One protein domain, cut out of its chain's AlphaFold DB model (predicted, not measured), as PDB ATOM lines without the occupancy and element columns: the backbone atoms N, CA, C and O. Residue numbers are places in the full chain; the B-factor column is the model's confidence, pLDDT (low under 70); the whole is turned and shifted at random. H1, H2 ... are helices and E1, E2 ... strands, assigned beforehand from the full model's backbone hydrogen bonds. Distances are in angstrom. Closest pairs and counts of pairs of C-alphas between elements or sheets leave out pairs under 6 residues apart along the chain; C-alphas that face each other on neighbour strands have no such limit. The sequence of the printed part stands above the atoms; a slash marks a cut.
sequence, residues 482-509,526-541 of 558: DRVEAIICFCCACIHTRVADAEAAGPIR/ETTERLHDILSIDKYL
ATOM      1  N   ASP A 482     299.494 293.665 290.946       69.38
ATOM      2  CA  ASP A 482     299.421 292.246 291.341       69.38
ATOM      3  C   ASP A 482     299.656 291.265 290.171       69.38
ATOM      4  O   ASP A 482     299.278 290.099 290.227       69.38
ATOM      5  N   ARG A 483     300.309 291.730 289.094       69.50
ATOM      6  CA  ARG A 483     300.618 290.919 287.908       69.50
ATOM      7  C   ARG A 483     301.753 289.936 288.141       69.50
ATOM      8  O   ARG A 483     301.883 288.995 287.367       69.50
ATOM      9  N   VAL A 484     302.569 290.147 289.174       72.31
ATOM     10  CA  VAL A 484     303.571 289.175 289.616       72.31
ATOM     11  C   VAL A 484     302.949 288.301 290.692       72.31
ATOM     12  O   VAL A 484     302.772 288.719 291.833       72.31
ATOM     13  N   GLU A 485     302.639 287.071 290.321       75.06
ATOM     14  CA  GLU A 485     302.144 286.045 291.223       75.06
ATOM     15  C   GLU A 485     303.319 285.171 291.678       75.06
ATOM     16  O   GLU A 485     304.148 284.743 290.875       75.06
ATOM     17  N   ALA A 486     303.397 284.868 292.971       74.75
ATOM     18  CA  ALA A 486     304.269 283.818 293.483       74.75
ATOM     19  C   ALA A 486     303.428 282.553 293.669       74.75
ATOM     20  O   ALA A 486     302.590 282.472 294.566       74.75
ATOM     21  N   ILE A 487     303.628 281.571 292.798       76.19
ATOM     22  CA  ILE A 487     302.940 280.286 292.856       76.19
ATOM     23  C   ILE A 487     303.764 279.332 293.702       76.19
ATOM     24  O   ILE A 487     304.976 279.246 293.543       76.19
ATOM     25  N   ILE A 488     303.105 278.565 294.559       75.44
ATOM     26  CA  ILE A 488     303.754 277.531 295.360       75.44
ATOM     27  C   ILE A 488     303.331 276.169 294.820       75.44
ATOM     28  O   ILE A 488     302.138 275.876 294.722       75.44
ATOM     29  N   CYS A 489     304.295 275.317 294.478       76.06
ATOM     30  CA  CYS A 489     304.008 273.922 294.161       76.06
ATOM     31  C   CYS A 489     303.835 273.125 295.461       76.06
ATOM     32  O   CYS A 489     304.806 272.892 296.173       76.06
ATOM     33  N   PHE A 490     302.624 272.649 295.764       71.38
ATOM     34  CA  PHE A 490     302.371 271.876 296.991       71.38
ATOM     35  C   PHE A 490     303.077 270.509 297.042       71.38
ATOM     36  O   PHE A 490     303.198 269.938 298.120       71.38
ATOM     37  N   CYS A 491     303.580 269.998 295.913       70.75
ATOM     38  CA  CYS A 491     304.335 268.741 295.883       70.75
ATOM     39  C   CYS A 491     305.805 268.919 296.288       70.75
ATOM     40  O   CYS A 491     306.335 268.088 297.015       70.75
ATOM     41  N   CYS A 492     306.474 269.975 295.810       77.81
ATOM     42  CA  CYS A 492     307.909 270.196 296.049       77.81
ATOM     43  C   CYS A 492     308.222 271.430 296.905       77.81
ATOM     44  O   CYS A 492     309.391 271.745 297.103       77.81
ATOM     45  N   ALA A 493     307.201 272.154 297.366       75.06
ATOM     46  CA  ALA A 493     307.310 273.395 298.134       75.06
ATOM     47  C   ALA A 493     308.112 274.528 297.456       75.06
ATOM     48  O   ALA A 493     308.455 275.518 298.099       75.06
ATOM     49  N   CYS A 494     308.398 274.422 296.155       71.69
ATOM     50  CA  CYS A 494     309.117 275.460 295.424       71.69
ATOM     51  C   CYS A 494     308.200 276.649 295.113       71.69
ATOM     52  O   CYS A 494     307.038 276.474 294.726       71.69
ATOM     53  N   ILE A 495     308.751 277.857 295.262       76.56
ATOM     54  CA  ILE A 495     308.113 279.111 294.859       76.56
ATOM     55  C   ILE A 495     308.510 279.402 293.415       76.56
ATOM     56  O   ILE A 495     309.689 279.432 293.071       76.56
ATOM     57  N   HIS A 496     307.515 279.662 292.584       76.06
ATOM     58  CA  HIS A 496     307.673 279.989 291.184       76.06
ATOM     59  C   HIS A 496     307.033 281.341 290.904       76.06
ATOM     60  O   HIS A 496     305.832 281.527 291.088       76.06
ATOM     61  N   THR A 497     307.833 282.293 290.445       74.00
ATOM     62  CA  THR A 497     307.333 283.599 290.020       74.00
ATOM     63  C   THR A 497     306.660 283.479 288.658       74.00
ATOM     64  O   THR A 497     307.259 282.978 287.706       74.00
ATOM     65  N   ARG A 498     305.431 283.971 288.554       73.38
ATOM     66  CA  ARG A 498     304.656 284.084 287.322       73.38
ATOM     67  C   ARG A 498     304.305 285.541 287.087       73.38
ATOM     68  O   ARG A 498     303.937 286.243 288.018       73.38
ATOM     69  N   VAL A 499     304.369 285.972 285.833       71.00
ATOM     70  CA  VAL A 499     303.781 287.241 285.398       71.00
ATOM     71  C   VAL A 499     302.496 286.907 284.647       71.00
ATOM     72  O   VAL A 499     302.548 286.173 283.664       71.00
ATOM     73  N   ALA A 500     301.345 287.371 285.136       65.06
ATOM     74  CA  ALA A 500     300.019 286.967 284.661       65.06
ATOM     75  C   ALA A 500     299.798 287.211 283.153       65.06
ATOM     76  O   ALA A 500     299.094 286.430 282.518       65.06
ATOM     77  N   ASP A 501     300.446 288.239 282.594       62.44
ATOM     78  CA  ASP A 501     300.320 288.652 281.187       62.44
ATOM     79  C   ASP A 501     301.370 288.025 280.248       62.44
ATOM     80  O   ASP A 501     301.328 288.250 279.040       62.44
ATOM     81  N   ALA A 502     302.337 287.259 280.765       65.12
ATOM     82  CA  ALA A 502     303.281 286.548 279.910       65.12
ATOM     83  C   ALA A 502     302.594 285.286 279.360       65.12
ATOM     84  O   ALA A 502     302.483 284.283 280.066       65.12
ATOM     85  N   GLU A 503     302.116 285.344 278.110       53.56
ATOM     86  CA  GLU A 503     301.429 284.235 277.415       53.56
ATOM     87  C   GLU A 503     302.259 282.941 277.379       53.56
ATOM     88  O   GLU A 503     301.700 281.847 277.414       53.56
ATOM     89  N   ALA A 504     303.588 283.058 277.446       54.62
ATOM     90  CA  ALA A 504     304.485 281.958 277.771       54.62
ATOM     91  C   ALA A 504     304.429 281.673 279.281       54.62
ATOM     92  O   ALA A 504     305.364 281.967 280.034       54.62
ATOM     93  N   ALA A 505     303.312 281.107 279.740       51.19
ATOM     94  CA  ALA A 505     303.280 280.430 281.025       51.19
ATOM     95  C   ALA A 505     304.492 279.488 281.053       51.19
ATOM     96  O   ALA A 505     304.634 278.640 280.174       51.19
ATOM     97  N   GLY A 506     305.407 279.687 282.006       56.06
ATOM     98  CA  GLY A 506     306.594 278.844 282.147       56.06
ATOM     99  C   GLY A 506     306.245 277.345 282.241       56.06
ATOM    100  O   GLY A 506     305.077 276.965 282.203       56.06
ATOM    101  N   PRO A 507     307.223 276.448 282.455       57.06
ATOM    102  CA  PRO A 507     307.028 274.986 282.398       57.06
ATOM    103  C   PRO A 507     305.977 274.406 283.373       57.06
ATOM    104  O   PRO A 507     305.709 273.204 283.379       57.06
ATOM    105  N   ILE A 508     305.370 275.239 284.213       59.62
ATOM    106  CA  ILE A 508     304.375 274.871 285.206       59.62
ATOM    107  C   ILE A 508     303.010 274.769 284.529       59.62
ATOM    108  O   ILE A 508     302.286 275.746 284.342       59.62
ATOM    109  N   ARG A 509     302.639 273.535 284.191       60.97
ATOM    110  CA  ARG A 509     301.294 273.204 283.723       60.97
ATOM    111  C   ARG A 509     300.369 273.019 284.919       60.97
ATOM    112  O   ARG A 509     300.535 272.089 285.708       60.97
ATOM    113  N   GLU A 526     285.531 261.481 298.918       75.56
ATOM    114  CA  GLU A 526     286.628 260.916 299.722       75.56
ATOM    115  C   GLU A 526     288.009 261.218 299.109       75.56
ATOM    116  O   GLU A 526     288.960 261.547 299.817       75.56
ATOM    117  N   THR A 527     288.128 261.174 297.776       78.25
ATOM    118  CA  THR A 527     289.373 261.545 297.080       78.25
ATOM    119  C   THR A 527     289.669 263.042 297.207       78.25
ATOM    120  O   THR A 527     290.823 263.426 297.376       78.25
ATOM    121  N   THR A 528     288.638 263.890 297.154       76.19
ATOM    122  CA  THR A 528     288.780 265.345 297.322       76.19
ATOM    123  C   THR A 528     289.234 265.695 298.735       76.19
ATOM    124  O   THR A 528     290.173 266.470 298.889       76.19
ATOM    125  N   GLU A 529     288.614 265.095 299.751       79.38
ATOM    126  CA  GLU A 529     288.968 265.293 301.161       79.38
ATOM    127  C   GLU A 529     290.404 264.830 301.432       79.38
ATOM    128  O   GLU A 529     291.220 265.591 301.946       79.38
ATOM    129  N   ARG A 530     290.775 263.642 300.943       81.69
ATOM    130  CA  ARG A 530     292.143 263.128 301.080       81.69
ATOM    131  C   ARG A 530     293.182 263.998 300.370       81.69
ATOM    132  O   ARG A 530     294.280 264.181 300.886       81.69
ATOM    133  N   LEU A 531     292.869 264.527 299.186       78.75
ATOM    134  CA  LEU A 531     293.766 265.449 298.484       78.75
ATOM    135  C   LEU A 531     293.868 266.797 299.200       78.75
ATOM    136  O   LEU A 531     294.959 267.355 299.252       78.75
ATOM    137  N   HIS A 532     292.777 267.296 299.777       77.69
ATOM    138  CA  HIS A 532     292.793 268.495 300.610       77.69
ATOM    139  C   HIS A 532     293.674 268.289 301.854       77.69
ATOM    140  O   HIS A 532     294.510 269.131 302.168       77.69
ATOM    141  N   ASP A 533     293.594 267.138 302.512       80.50
ATOM    142  CA  ASP A 533     294.425 266.843 303.686       80.50
ATOM    143  C   ASP A 533     295.928 266.761 303.374       80.50
ATOM    144  O   ASP A 533     296.763 267.036 304.242       80.50
ATOM    145  N   ILE A 534     296.286 266.395 302.139       79.38
ATOM    146  CA  ILE A 534     297.682 266.252 301.703       79.38
ATOM    147  C   ILE A 534     298.220 267.555 301.093       79.38
ATOM    148  O   ILE A 534     299.356 267.931 301.370       79.38
ATOM    149  N   LEU A 535     297.424 268.236 300.264       78.00
ATOM    150  CA  LEU A 535     297.862 269.332 299.387       78.00
ATOM    151  C   LEU A 535     297.146 270.665 299.665       78.00
ATOM    152  O   LEU A 535     297.181 271.563 298.823       78.00
ATOM    153  N   SER A 536     296.478 270.820 300.812       77.94
ATOM    154  CA  SER A 536     295.895 272.110 301.204       77.94
ATOM    155  C   SER A 536     296.957 273.129 301.598       77.94
ATOM    156  O   SER A 536     298.037 272.803 302.099       77.94
ATOM    157  N   ILE A 537     296.588 274.402 301.448       72.25
ATOM    158  CA  ILE A 537     297.382 275.517 301.956       72.25
ATOM    159  C   ILE A 537     297.571 275.433 303.472       72.25
ATOM    160  O   ILE A 537     298.659 275.719 303.955       72.25
ATOM    161  N   ASP A 538     296.562 274.975 304.219       76.00
ATOM    162  CA  ASP A 538     296.664 274.802 305.669       76.00
ATOM    163  C   ASP A 538     297.699 273.733 306.027       76.00
ATOM    164  O   ASP A 538     298.511 273.935 306.932       76.00
ATOM    165  N   LYS A 539     297.740 272.622 305.278       79.12
ATOM    166  CA  LYS A 539     298.765 271.589 305.456       79.12
ATOM    167  C   LYS A 539     300.155 272.111 305.108       79.12
ATOM    168  O   LYS A 539     301.093 271.885 305.871       79.12
ATOM    169  N   TYR A 540     300.281 272.828 303.994       74.44
ATOM    170  CA  TYR A 540     301.533 273.454 303.573       74.44
ATOM    171  C   TYR A 540     302.051 274.449 304.616       74.44
ATOM    172  O   TYR A 540     303.197 274.357 305.047       74.44
ATOM    173  N   LEU A 541     301.202 275.367 305.078       75.81
ATOM    174  CA  LEU A 541     301.557 276.320 306.123       75.81
ATOM    175  C   LEU A 541     301.870 275.594 307.439       75.81
ATOM    176  O   LEU A 541     302.848 275.934 308.086       75.81
TER     177      LEU A 541
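What this domain is: This is residues 482 to 509 and 526 to 541 of the 558 residues of the protein "Anks1b protein" of Symbiodinium sp. CCMP2592 (UniProt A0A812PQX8). A hairpin of two antiparallel strands, E1 and E2, lies toward one end of a loose, elongated model, with the tail of residues 500 to 509 folding back beyond E2; two helices in succession, H1 and the short H2, lie toward the other end. The turn of the hairpin, residues 489 to 494, points to the helical part, and residues 526 to 533 of H1 stick out. The printed part has 44 residues, with two named strands followed by two named helices, E1, E2, H1, H2; the sheet has the order E1 - E2 and the class is mixed, helices and strands. The radius of gyration of the C-alphas is 12.9 A, and the C-alphas span 36 by 19 by 18 A.

Where its parts are: The printed part begins at Asp 482. E1 takes residues 484 to 488, 13.0 A from first to last C-alpha, and starts with C-alpha 484 at (303.571, 289.175, 289.616). E2 takes residues 495 to 499 and is 13.2 A long. H1 takes residues 526 to 535, 14.0 A long, with C-alpha 526 at (286.628, 260.916, 299.722). H2 takes residues 537 to 541, 6.0 A long, and ends with C-alpha 541 at (301.557, 276.320, 306.123).

How they stand to each other: E1 and E2 form a hairpin and are antiparallel, with 150 degrees between their N-to-C directions. The C-alphas of Val 484 and Val 499 face each other at 4.6 A, and those of Ile 488 and Ile 495 at 4.7 A. Across this pair N 485 and O 498 are within hydrogen-bond range at 2.8 A, and N 496 and O 487 at 2.7 A. H1 and H2 are close but not clearly touching; their closest C-alphas, those of Asp 533 and Lys 539, are 6.7 A apart. E1 is apart from H1 and from H2, and E2 is apart from H2. In H1 and H2 every O i to N i+4 pair is within hydrogen-bond range.

The domain as a whole: The two C-alphas farthest apart, those of Ala 502 and Glu 526, are 36.4 A apart. Residues 526 to 533, which belong to H1, stand free, and the body without them spans 30 by 21 by 12 A. Residues 510 to 525 are not printed, and C-alphas 509 and 526 are 24.9 A apart across this cut, which lies in the link from E2 to H1. Of the links that are printed whole, E1 to E2 is short, with 6 residues, and H1 to H2 is tight, with 1 residue. The mean pLDDT of the printed part is 71.7; residues 482 to 483 and 500 to 509 are under 70.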